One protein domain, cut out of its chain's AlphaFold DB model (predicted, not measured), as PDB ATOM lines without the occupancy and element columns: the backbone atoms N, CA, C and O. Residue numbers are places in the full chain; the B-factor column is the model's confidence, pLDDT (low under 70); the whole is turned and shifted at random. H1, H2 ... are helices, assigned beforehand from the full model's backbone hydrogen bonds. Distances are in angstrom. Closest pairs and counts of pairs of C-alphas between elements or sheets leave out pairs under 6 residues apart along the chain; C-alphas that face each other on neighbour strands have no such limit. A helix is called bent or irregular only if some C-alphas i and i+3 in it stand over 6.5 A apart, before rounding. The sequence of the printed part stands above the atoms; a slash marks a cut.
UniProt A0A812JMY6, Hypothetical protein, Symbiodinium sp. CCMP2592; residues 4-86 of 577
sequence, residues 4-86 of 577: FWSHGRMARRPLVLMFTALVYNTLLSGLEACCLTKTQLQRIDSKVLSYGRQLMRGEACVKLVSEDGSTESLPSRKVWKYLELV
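AT A GLANCE: This is residues 4 to 86 of the 577 residues of the protein "Hypothetical protein" of Symbiodinium sp. CCMP2592 (UniProt A0A812JMY6). Two long helices, H1 and H2, run side by side in opposite directions, loosely spaced, and a short third helix, H3, packs across H2, its last residue, Leu 83, near H1. Two loops stick out where residues 29 to 43, of which 38 to 43 belong to H2, and residues 65 to 70 stand free. The printed part has 83 residues with three named helices in the order H1, H2, H3 and no named strand; its class is all helix. It is only just loose, close to compact, with a radius of gyration of the C-alphas of 14.6 A, and flat, spanning 46 by 33 by 17 A.

HOW THE PARTS SIT: Begin with H2, residues 38 to 55, the longest helix. H3, residues 76 to 83, touches residues 49 to 53 of H2 alone; look at the closest C-alphas, Gly 52 and Val 79, 6.2 A apart. These two helices run the same way at a steep tilt of 56 degrees. H1, residues 12 to 28, is close to H2 but not clearly touching, the closest C-alphas being those of Tyr 24 and Val 48, 7.4 A apart. H1 and H2 run opposite ways at a shallow tilt of 26 degrees. H1 is also close to H3 but not clearly touching, with the closest C-alphas, Val 16 and Leu 83, 5.7 A apart. In H2 and H3 every O i to N i+4 pair is within hydrogen-bond range; in H1, 11 of 13 are.

IN THESE COORDINATES: Find C-alpha 38 at (-8.217, -47.368, -19.977); from there H2 runs 25.4 A to C-alpha 55. H1 begins at C-alpha 12, (-1.874, -20.756, -32.882), and runs 22.0 A to C-alpha 28, with a kink of 29 degrees near residue 19. It is irregular, but only just: C-alphas 22 and 25 are 6.6 A apart. H3 spans 10.7 A and ends at C-alpha 83, (-4.177, -29.080, -30.796).

THE WHOLE: The two C-alphas farthest apart, Ala 33 and Glu 67, are 46.4 A apart. The link from H2 to H3 is long, residues 56 to 75, and there residues 64 to 65 pair antiparallel with 71 to 72. The printed part has no cut. Look for pLDDT under 70 at residues 8 to 9, 62 to 66 and 70 to 72.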
ATOM      1  N   PHE A   4       4.388 -17.651 -20.620       73.69
ATOM      2  CA  PHE A   4       4.580 -17.930 -22.044       73.69
ATOM      3  C   PHE A   4       3.313 -18.491 -22.717       73.69
ATOM      4  O   PHE A   4       2.888 -17.995 -23.755       73.69
ATOM      5  N   TRP A   5       2.663 -19.470 -22.084       75.44
ATOM      6  CA  TRP A   5       1.528 -20.202 -22.659       75.44
ATOM      7  C   TRP A   5       0.224 -19.393 -22.672       75.44
ATOM      8  O   TRP A   5      -0.671 -19.660 -23.467       75.44
ATOM      9  N   SER A   6       0.132 -18.385 -21.803       70.31
ATOM     10  CA  SER A   6      -1.045 -17.529 -21.636       70.31
ATOM     11  C   SER A   6      -0.915 -16.166 -22.324       70.31
ATOM     12  O   SER A   6      -1.853 -15.377 -22.281       70.31
ATOM     13  N   HIS A   7       0.235 -15.839 -22.923       70.50
ATOM     14  CA  HIS A   7       0.447 -14.518 -23.512       70.50
ATOM     15  C   HIS A   7      -0.236 -14.408 -24.881       70.50
ATOM     16  O   HIS A   7       0.106 -15.133 -25.812       70.50
ATOM     17  N   GLY A   8      -1.146 -13.444 -25.044       67.44
ATOM     18  CA  GLY A   8      -1.983 -13.278 -26.244       67.44
ATOM     19  C   GLY A   8      -1.272 -12.937 -27.566       67.44
ATOM     20  O   GLY A   8      -1.949 -12.745 -28.565       67.44
ATOM     21  N   ARG A   9       0.065 -12.844 -27.606       69.31
ATOM     22  CA  ARG A   9       0.812 -12.369 -28.791       69.31
ATOM     23  C   ARG A   9       1.295 -13.480 -29.729       69.31
ATOM     24  O   ARG A   9       1.766 -13.174 -30.815       69.31
ATOM     25  N   MET A  10       1.212 -14.751 -29.333       77.31
ATOM     26  CA  MET A  10       1.693 -15.862 -30.165       77.31
ATOM     27  C   MET A  10       0.556 -16.482 -30.978       77.31
ATOM     28  O   MET A  10      -0.482 -16.828 -30.400       77.31
ATOM     29  N   ALA A  11       0.786 -16.646 -32.285       83.94
ATOM     30  CA  ALA A  11      -0.113 -17.330 -33.211       83.94
ATOM     31  C   ALA A  11      -0.318 -18.809 -32.827       83.94
ATOM     32  O   ALA A  11       0.557 -19.438 -32.228       83.94
ATOM     33  N   ARG A  12      -1.471 -19.376 -33.213       87.00
ATOM     34  CA  ARG A  12      -1.874 -20.756 -32.882       87.00
ATOM     35  C   ARG A  12      -0.836 -21.798 -33.305       87.00
ATOM     36  O   ARG A  12      -0.458 -22.635 -32.496       87.00
ATOM     37  N   ARG A  13      -0.370 -21.759 -34.557       85.50
ATOM     38  CA  ARG A  13       0.463 -22.831 -35.129       85.50
ATOM     39  C   ARG A  13       1.809 -23.017 -34.399       85.50
ATOM     40  O   ARG A  13       2.071 -24.142 -33.982       85.50
ATOM     41  N   PRO A  14       2.624 -21.971 -34.142       81.38
ATOM     42  CA  PRO A  14       3.828 -22.109 -33.312       81.38
ATOM     43  C   PRO A  14       3.536 -22.586 -31.884       81.38
ATOM     44  O   PRO A  14       4.277 -23.402 -31.345       81.38
ATOM     45  N   LEU A  15       2.439 -22.114 -31.281       84.19
ATOM     46  CA  LEU A  15       2.039 -22.503 -29.928       84.19
ATOM     47  C   LEU A  15       1.715 -24.001 -29.837       84.19
ATOM     48  O   LEU A  15       2.199 -24.685 -28.936       84.19
ATOM     49  N   VAL A  16       0.914 -24.501 -30.781       87.38
ATOM     50  CA  VAL A  16       0.546 -25.916 -30.892       87.38
ATOM     51  C   VAL A  16       1.782 -26.766 -31.171       87.38
ATOM     52  O   VAL A  16       2.000 -27.746 -30.467       87.38
ATOM     53  N   LEU A  17       2.649 -26.353 -32.101       84.25
ATOM     54  CA  LEU A  17       3.895 -27.063 -32.399       84.25
ATOM     55  C   LEU A  17       4.781 -27.212 -31.153       84.25
ATOM     56  O   LEU A  17       5.262 -28.304 -30.856       84.25
ATOM     57  N   MET A  18       4.958 -26.132 -30.388       84.00
ATOM     58  CA  MET A  18       5.730 -26.164 -29.145       84.00
ATOM     59  C   MET A  18       5.079 -27.039 -28.075       84.00
ATOM     60  O   MET A  18       5.786 -27.734 -27.347       84.00
ATOM     61  N   PHE A  19       3.750 -27.021 -27.964       88.38
ATOM     62  CA  PHE A  19       3.039 -27.904 -27.045       88.38
ATOM     63  C   PHE A  19       3.222 -29.376 -27.429       88.38
ATOM     64  O   PHE A  19       3.573 -30.194 -26.579       88.38
ATOM     65  N   THR A  20       3.057 -29.703 -28.709       88.38
ATOM     66  CA  THR A  20       3.248 -31.056 -29.232       88.38
ATOM     67  C   THR A  20       4.670 -31.547 -28.974       88.38
ATOM     68  O   THR A  20       4.844 -32.621 -28.409       88.38
ATOM     69  N   ALA A  21       5.685 -30.743 -29.302       81.19
ATOM     70  CA  ALA A  21       7.083 -31.128 -29.136       81.19
ATOM     71  C   ALA A  21       7.508 -31.237 -27.663       81.19
ATOM     72  O   ALA A  21       8.094 -32.236 -27.263       81.19
ATOM     73  N   LEU A  22       7.219 -30.217 -26.847       84.62
ATOM     74  CA  LEU A  22       7.777 -30.110 -25.493       84.62
ATOM     75  C   LEU A  22       6.929 -30.799 -24.426       84.62
ATOM     76  O   LEU A  22       7.466 -31.181 -23.385       84.62
ATOM     77  N   VAL A  23       5.618 -30.918 -24.647       88.06
ATOM     78  CA  VAL A  23       4.679 -31.457 -23.657       88.06
ATOM     79  C   VAL A  23       4.163 -32.816 -24.092       88.06
ATOM     80  O   VAL A  23       4.355 -33.779 -23.358       88.06
ATOM     81  N   TYR A  24       3.513 -32.909 -25.253       91.50
ATOM     82  CA  TYR A  24       2.797 -34.128 -25.633       91.50
ATOM     83  C   TYR A  24       3.741 -35.271 -26.019       91.50
ATOM     84  O   TYR A  24       3.665 -36.346 -25.435       91.50
ATOM     85  N   ASN A  25       4.694 -35.037 -26.922       89.12
ATOM     86  CA  ASN A  25       5.657 -36.066 -27.320       89.12
ATOM     87  C   ASN A  25       6.544 -36.498 -26.152       89.12
ATOM     88  O   ASN A  25       6.748 -37.692 -25.960       89.12
ATOM     89  N   THR A  26       6.988 -35.548 -25.326       89.56
ATOM     90  CA  THR A  26       7.734 -35.837 -24.092       89.56
ATOM     91  C   THR A  26       6.927 -36.682 -23.108       89.56
ATOM     92  O   THR A  26       7.476 -37.557 -22.453       89.56
ATOM     93  N   LEU A  27       5.624 -36.416 -22.977       92.12
ATOM     94  CA  LEU A  27       4.727 -37.180 -22.109       92.12
ATOM     95  C   LEU A  27       4.560 -38.623 -22.588       92.12
ATOM     96  O   LEU A  27       4.449 -39.515 -21.753       92.12
ATOM     97  N   LEU A  28       4.508 -38.835 -23.903       92.69
ATOM     98  CA  LEU A  28       4.304 -40.157 -24.490       92.69
ATOM     99  C   LEU A  28       5.581 -40.972 -24.644       92.69
ATOM    100  O   LEU A  28       5.487 -42.190 -24.726       92.69
ATOM    101  N   SER A  29       6.745 -40.322 -24.659       89.81
ATOM    102  CA  SER A  29       8.038 -40.996 -24.752       89.81
ATOM    103  C   SER A  29       8.166 -42.102 -23.697       89.81
ATOM    104  O   SER A  29       8.009 -41.871 -22.495       89.81
ATOM    105  N   GLY A  30       8.412 -43.326 -24.165       87.81
ATOM    106  CA  GLY A  30       8.590 -44.510 -23.331       87.81
ATOM    107  C   GLY A  30       7.280 -45.131 -22.841       87.81
ATOM    108  O   GLY A  30       7.303 -46.248 -22.319       87.81
ATOM    109  N   LEU A  31       6.130 -44.474 -23.028       95.12
ATOM    110  CA  LEU A  31       4.829 -45.070 -22.711       95.12
ATOM    111  C   LEU A  31       4.426 -46.142 -23.726       95.12
ATOM    112  O   LEU A  31       3.564 -46.960 -23.415       95.12
ATOM    113  N   GLU A  32       5.068 -46.198 -24.898       93.56
ATOM    114  CA  GLU A  32       4.901 -47.298 -25.850       93.56
ATOM    115  C   GLU A  32       5.313 -48.642 -25.231       93.56
ATOM    116  O   GLU A  32       4.763 -49.677 -25.601       93.56
ATOM    117  N   ALA A  33       6.219 -48.619 -24.245       92.31
ATOM    118  CA  ALA A  33       6.661 -49.807 -23.525       92.31
ATOM    119  C   ALA A  33       5.709 -50.255 -22.397       92.31
ATOM    120  O   ALA A  33       5.947 -51.268 -21.736       92.31
ATOM    121  N   CYS A  34       4.646 -49.491 -22.133       94.69
ATOM    122  CA  CYS A  34       3.706 -49.739 -21.046       94.69
ATOM    123  C   CYS A  34       2.336 -50.186 -21.578       94.69
ATOM    124  O   CYS A  34       1.709 -49.501 -22.388       94.69
ATOM    125  N   CYS A  35       1.807 -51.284 -21.036       95.19
ATOM    126  CA  CYS A  35       0.427 -51.724 -21.267       95.19
ATOM    127  C   CYS A  35      -0.524 -50.956 -20.333       95.19
ATOM    128  O   CYS A  35      -0.878 -51.424 -19.249       95.19
ATOM    129  N   LEU A  36      -0.868 -49.723 -20.711       94.75
ATOM    130  CA  LEU A  36      -1.691 -48.830 -19.892       94.75
ATOM    131  C   LEU A  36      -3.169 -49.240 -19.897       94.75
ATOM    132  O   LEU A  36      -3.770 -49.493 -20.936       94.75
ATOM    133  N   THR A  37      -3.793 -49.201 -18.721       94.94
ATOM    134  CA  THR A  37      -5.243 -49.387 -18.571       94.94
ATOM    135  C   THR A  37      -6.029 -48.202 -19.147       94.94
ATOM    136  O   THR A  37      -5.544 -47.067 -19.176       94.94
ATOM    137  N   LYS A  38      -7.301 -48.428 -19.509       93.56
ATOM    138  CA  LYS A  38      -8.217 -47.368 -19.977       93.56
ATOM    139  C   LYS A  38      -8.285 -46.184 -19.002       93.56
ATOM    140  O   LYS A  38      -8.206 -45.034 -19.423       93.56
ATOM    141  N   THR A  39      -8.346 -46.448 -17.696       93.00
ATOM    142  CA  THR A  39      -8.374 -45.405 -16.658       93.00
ATOM    143  C   THR A  39      -7.082 -44.586 -16.618       93.00
ATOM    144  O   THR A  39      -7.123 -43.372 -16.413       93.00
ATOM    145  N   GLN A  40      -5.915 -45.211 -16.814       94.75
ATOM    146  CA  GLN A  40      -4.643 -44.484 -16.890       94.75
ATOM    147  C   GLN A  40      -4.594 -43.583 -18.128       94.75
ATOM    148  O   GLN A  40      -4.256 -42.407 -17.993       94.75
ATOM    149  N   LEU A  41      -5.003 -44.097 -19.292       95.56
ATOM    150  CA  LEU A  41      -5.086 -43.330 -20.541       95.56
ATOM    151  C   LEU A  41      -6.010 -42.113 -20.387       95.56
ATOM    152  O   LEU A  41      -5.597 -40.985 -20.642       95.56
ATOM    153  N   GLN A  42      -7.207 -42.304 -19.826       92.19
ATOM    154  CA  GLN A  42      -8.155 -41.216 -19.551       92.19
ATOM    155  C   GLN A  42      -7.588 -40.150 -18.606       92.19
ATOM    156  O   GLN A  42      -7.843 -38.955 -18.778       92.19
ATOM    157  N   ARG A  43      -6.801 -40.547 -17.595       93.25
ATOM    158  CA  ARG A  43      -6.142 -39.597 -16.683       93.25
ATOM    159  C   ARG A  43      -5.076 -38.773 -17.397       93.25
ATOM    160  O   ARG A  43      -4.954 -37.583 -17.095       93.25
ATOM    161  N   ILE A  44      -4.323 -39.384 -18.311       94.38
ATOM    162  CA  ILE A  44      -3.335 -38.694 -19.148       94.38
ATOM    163  C   ILE A  44      -4.056 -37.695 -20.061       94.38
ATOM    164  O   ILE A  44      -3.776 -36.495 -19.991       94.38
ATOM    165  N   ASP A  45      -5.064 -38.153 -20.802       96.31
ATOM    166  CA  ASP A  45      -5.865 -37.330 -21.711       96.31
ATOM    167  C   ASP A  45      -6.526 -36.154 -20.992       96.31
ATOM    168  O   ASP A  45      -6.450 -35.017 -21.451       96.31
ATOM    169  N   SER A  46      -7.083 -36.379 -19.800       92.31
ATOM    170  CA  SER A  46      -7.678 -35.318 -18.976       92.31
ATOM    171  C   SER A  46      -6.679 -34.201 -18.650       92.31
ATOM    172  O   SER A  46      -7.043 -33.022 -18.599       92.31
ATOM    173  N   LYS A  47      -5.402 -34.540 -18.427       94.50
ATOM    174  CA  LYS A  47      -4.346 -33.548 -18.179       94.50
ATOM    175  C   LYS A  47      -3.925 -32.832 -19.455       94.50
ATOM    176  O   LYS A  47      -3.809 -31.606 -19.421       94.50
ATOM    177  N   VAL A  48      -3.761 -33.555 -20.562       94.56
ATOM    178  CA  VAL A  48      -3.449 -32.963 -21.873       94.56
ATOM    179  C   VAL A  48      -4.544 -31.984 -22.285       94.56
ATOM    180  O   VAL A  48      -4.257 -30.827 -22.583       94.56
ATOM    181  N   LEU A  49      -5.805 -32.394 -22.184       94.62
ATOM    182  CA  LEU A  49      -6.976 -31.575 -22.473       94.62
ATOM    183  C   LEU A  49      -7.090 -30.357 -21.550       94.62
ATOM    184  O   LEU A  49      -7.477 -29.278 -21.998       94.62
ATOM    185  N   SER A  50      -6.742 -30.488 -20.267       91.69
ATOM    186  CA  SER A  50      -6.690 -29.345 -19.347       91.69
ATOM    187  C   SER A  50      -5.672 -28.296 -19.807       91.69
ATOM    188  O   SER A  50      -5.970 -27.101 -19.790       91.69
ATOM    189  N   TYR A  51      -4.495 -28.724 -20.272       92.00
ATOM    190  CA  TYR A  51      -3.502 -27.819 -20.849       92.00
ATOM    191  C   TYR A  51      -3.932 -27.267 -22.207       92.00
ATOM    192  O   TYR A  51      -3.765 -26.073 -22.438       92.00
ATOM    193  N   GLY A  52      -4.565 -28.080 -23.053       92.62
ATOM    194  CA  GLY A  52      -5.150 -27.638 -24.316       92.62
ATOM    195  C   GLY A  52      -6.135 -26.491 -24.128       92.62
ATOM    196  O   GLY A  52      -5.988 -25.440 -24.742       92.62
ATOM    197  N   ARG A  53      -7.074 -26.627 -23.182       91.69
ATOM    198  CA  ARG A  53      -8.030 -25.557 -22.854       91.69
ATOM    199  C   ARG A  53      -7.349 -24.281 -22.344       91.69
ATOM    200  O   ARG A  53      -7.811 -23.185 -22.650       91.69
ATOM    201  N   GLN A  54      -6.236 -24.396 -21.612       89.62
ATOM    202  CA  GLN A  54      -5.437 -23.229 -21.207       89.62
ATOM    203  C   GLN A  54      -4.770 -22.543 -22.410       89.62
ATOM    204  O   GLN A  54      -4.729 -21.314 -22.455       89.62
ATOM    205  N   LEU A  55      -4.282 -23.312 -23.393       90.19
ATOM    206  CA  LEU A  55      -3.688 -22.772 -24.624       90.19
ATOM    207  C   LEU A  55      -4.696 -22.032 -25.499       90.19
ATOM    208  O   LEU A  55      -4.317 -21.089 -26.184       90.19
ATOM    209  N   MET A  56      -5.970 -22.412 -25.416       91.00
ATOM    210  CA  MET A  56      -7.075 -21.729 -26.091       91.00
ATOM    211  C   MET A  56      -7.451 -20.383 -25.442       91.00
ATOM    212  O   MET A  56      -8.354 -19.715 -25.922       91.00
ATOM    213  N   ARG A  57      -6.792 -19.955 -24.349       86.88
ATOM    214  CA  ARG A  57      -6.902 -18.594 -23.764       86.88
ATOM    215  C   ARG A  57      -8.340 -18.106 -23.508       86.88
ATOM    216  O   ARG A  57      -8.635 -16.925 -23.651       86.88
ATOM    217  N   GLY A  58      -9.223 -19.008 -23.087       81.81
ATOM    218  CA  GLY A  58     -10.627 -18.692 -22.807       81.81
ATOM    219  C   GLY A  58     -11.585 -18.950 -23.971       81.81
ATOM    220  O   GLY A  58     -12.782 -19.040 -23.724       81.81
ATOM    221  N   GLU A  59     -11.097 -19.209 -25.189       82.25
ATOM    222  CA  GLU A  59     -11.935 -19.685 -26.306       82.25
ATOM    223  C   GLU A  59     -12.532 -21.073 -26.013       82.25
ATOM    224  O   GLU A  59     -13.602 -21.423 -26.495       82.25
ATOM    225  N   ALA A  60     -11.887 -21.868 -25.154       79.88
ATOM    226  CA  ALA A  60     -12.454 -23.125 -24.656       79.88
ATOM    227  C   ALA A  60     -13.598 -22.932 -23.636       79.88
ATOM    228  O   ALA A  60     -14.279 -23.897 -23.280       79.88
ATOM    229  N   CYS A  61     -13.782 -21.704 -23.146       70.19
ATOM    230  CA  CYS A  61     -14.836 -21.299 -22.220       70.19
ATOM    231  C   CYS A  61     -15.895 -20.445 -22.932       70.19
ATOM    232  O   CYS A  61     -16.484 -19.560 -22.306       70.19
ATOM    233  N   VAL A  62     -16.121 -20.664 -24.236       63.31
ATOM    234  CA  VAL A  62     -17.289 -20.084 -24.903       63.31
ATOM    235  C   VAL A  62     -18.511 -20.582 -24.150       63.31
ATOM    236  O   VAL A  62     -18.759 -21.781 -24.079       63.31
ATOM    237  N   LYS A  63     -19.240 -19.639 -23.555       56.38
ATOM    238  CA  LYS A  63     -20.542 -19.865 -22.947       56.38
ATOM    239  C   LYS A  63     -21.509 -20.245 -24.064       56.38
ATOM    240  O   LYS A  63     -22.181 -19.376 -24.608       56.38
ATOM    241  N   LEU A  64     -21.531 -21.518 -24.449       59.56
ATOM    242  CA  LEU A  64     -22.690 -22.058 -25.138       59.56
ATOM    243  C   LEU A  64     -23.819 -21.955 -24.121       59.56
ATOM    244  O   LEU A  64     -23.745 -22.571 -23.061       59.56
ATOM    245  N   VAL A  65     -24.753 -21.044 -24.379       57.81
ATOM    246  CA  VAL A  65     -25.989 -20.951 -23.616       57.81
ATOM    247  C   VAL A  65     -26.839 -22.087 -24.158       57.81
ATOM    248  O   VAL A  65     -27.371 -21.974 -25.259       57.81
ATOM    249  N   SER A  66     -26.877 -23.208 -23.438       63.28
ATOM    250  CA  SER A  66     -27.876 -24.246 -23.710       63.28
ATOM    251  C   SER A  66     -29.270 -23.622 -23.556       63.28
ATOM    252  O   SER A  66     -29.407 -22.595 -22.886       63.28
ATOM    253  N   GLU A  67     -30.308 -24.213 -24.149       70.31
ATOM    254  CA  GLU A  67     -31.691 -23.704 -24.042       70.31
ATOM    255  C   GLU A  67     -32.126 -23.469 -22.578       70.31
ATOM    256  O   GLU A  67     -32.858 -22.526 -22.288       70.31
ATOM    257  N   ASP A  68     -31.546 -24.226 -21.641       72.19
ATOM    258  CA  ASP A  68     -31.769 -24.129 -20.192       72.19
ATOM    259  C   ASP A  68     -30.925 -23.051 -19.471       72.19
ATOM    260  O   ASP A  68     -30.934 -22.946 -18.242       72.19
ATOM    261  N   GLY A  69     -30.130 -22.260 -20.196       70.38
ATOM    262  CA  GLY A  69     -29.263 -21.218 -19.632       70.38
ATOM    263  C   GLY A  69     -27.965 -21.721 -18.979       70.38
ATOM    264  O   GLY A  69     -27.199 -20.916 -18.437       70.38
ATOM    265  N   SER A  70     -27.678 -23.028 -19.022       65.62
ATOM    266  CA  SER A  70     -26.408 -23.588 -18.544       65.62
ATOM    267  C   SER A  70     -25.247 -23.227 -19.469       65.62
ATOM    268  O   SER A  70     -25.415 -23.061 -20.672       65.62
ATOM    269  N   THR A  71     -24.047 -23.110 -18.895       62.94
ATOM    270  CA  THR A  71     -22.812 -22.845 -19.645       62.94
ATOM    271  C   THR A  71     -21.995 -24.117 -19.778       62.94
ATOM    272  O   THR A  71     -21.489 -24.637 -18.783       62.94
ATOM    273  N   GLU A  72     -21.847 -24.609 -21.005       68.81
ATOM    274  CA  GLU A  72     -21.070 -25.817 -21.289       68.81
ATOM    275  C   GLU A  72     -19.640 -25.487 -21.729       68.81
ATOM    276  O   GLU A  72     -19.384 -24.502 -22.423       68.81
ATOM    277  N   SER A  73     -18.676 -26.305 -21.296       76.81
ATOM    278  CA  SER A  73     -17.288 -26.192 -21.756       76.81
ATOM    279  C   SER A  73     -17.148 -26.798 -23.148       76.81
ATOM    280  O   SER A  73     -17.862 -27.730 -23.507       76.81
ATOM    281  N   LEU A  74     -16.175 -26.312 -23.921       84.00
ATOM    282  CA  LEU A  74     -15.905 -26.849 -25.247       84.00
ATOM    283  C   LEU A  74     -15.661 -28.381 -25.200       84.00
ATOM    284  O   LEU A  74     -14.799 -28.834 -24.421       84.00
ATOM    285  N   PRO A  75     -16.354 -29.171 -26.051       89.62
ATOM    286  CA  PRO A  75     -16.176 -30.617 -26.133       89.62
ATOM    287  C   PRO A  75     -14.716 -31.016 -26.344       89.62
ATOM    288  O   PRO A  75     -13.969 -30.355 -27.077       89.62
ATOM    289  N   SER A  76     -14.301 -32.119 -25.721       92.31
ATOM    290  CA  SER A  76     -12.912 -32.590 -25.754       92.31
ATOM    291  C   SER A  76     -12.419 -32.836 -27.181       92.31
ATOM    292  O   SER A  76     -11.294 -32.444 -27.501       92.31
ATOM    293  N   ARG A  77     -13.269 -33.360 -28.075       92.12
ATOM    294  CA  ARG A  77     -12.950 -33.507 -29.504       92.12
ATOM    295  C   ARG A  77     -12.529 -32.194 -30.177       92.12
ATOM    296  O   ARG A  77     -11.564 -32.177 -30.941       92.12
ATOM    297  N   LYS A  78     -13.184 -31.069 -29.860       92.00
ATOM    298  CA  LYS A  78     -12.809 -29.748 -30.404       92.00
ATOM    299  C   LYS A  78     -11.461 -29.269 -29.857       92.00
ATOM    300  O   LYS A  78     -10.693 -28.666 -30.603       92.00
ATOM    301  N   VAL A  79     -11.139 -29.578 -28.598       94.44
ATOM    302  CA  VAL A  79      -9.821 -29.274 -28.009       94.44
ATOM    303  C   VAL A  79      -8.720 -30.107 -28.674       94.44
ATOM    304  O   VAL A  79      -7.679 -29.562 -29.032       94.44
ATOM    305  N   TRP A  80      -8.952 -31.402 -28.912       96.19
ATOM    306  CA  TRP A  80      -8.016 -32.256 -29.652       96.19
ATOM    307  C   TRP A  80      -7.753 -31.735 -31.068       96.19
ATOM    308  O   TRP A  80      -6.598 -31.591 -31.467       96.19
ATOM    309  N   LYS A  81      -8.816 -31.352 -31.786       93.88
ATOM    310  CA  LYS A  81      -8.715 -30.741 -33.117       93.88
ATOM    311  C   LYS A  81      -7.960 -29.410 -33.086       93.88
ATOM    312  O   LYS A  81      -7.120 -29.168 -33.946       93.88
ATOM    313  N   TYR A  82      -8.197 -28.571 -32.073       93.88
ATOM    314  CA  TYR A  82      -7.434 -27.336 -31.880       93.88
ATOM    315  C   TYR A  82      -5.933 -27.612 -31.725       93.88
ATOM    316  O   TYR A  82      -5.128 -26.872 -32.288       93.88
ATOM    317  N   LEU A  83      -5.566 -28.672 -31.002       94.44
ATOM    318  CA  LEU A  83      -4.177 -29.080 -30.796       94.44
ATOM    319  C   LEU A  83      -3.567 -29.846 -31.977       94.44
ATOM    320  O   LEU A  83      -2.370 -30.095 -31.947       94.44
ATOM    321  N   GLU A  84      -4.346 -30.230 -32.991       95.19
ATOM    322  CA  GLU A  84      -3.888 -31.129 -34.068       95.19
ATOM    323  C   GLU A  84      -3.331 -32.457 -33.508       95.19
ATOM    324  O   GLU A  84      -2.414 -33.064 -34.056       95.19
ATOM    325  N   LEU A  85      -3.918 -32.916 -32.397       96.19
ATOM    326  CA  LEU A  85      -3.558 -34.139 -31.682       96.19
ATOM    327  C   LEU A  85      -4.740 -35.117 -31.642       96.19
ATOM    328  O   LEU A  85      -5.875 -34.769 -31.970       96.19
ATOM    329  N   VAL A  86      -4.457 -36.347 -31.224       97.25
ATOM    330  CA  VAL A  86      -5.434 -37.421 -30.999       97.25
ATOM    331  C   VAL A  86      -5.325 -37.913 -29.550       97.25
ATOM    332  O   VAL A  86      -4.295 -37.653 -28.928       97.25
TER     333      VAL A  86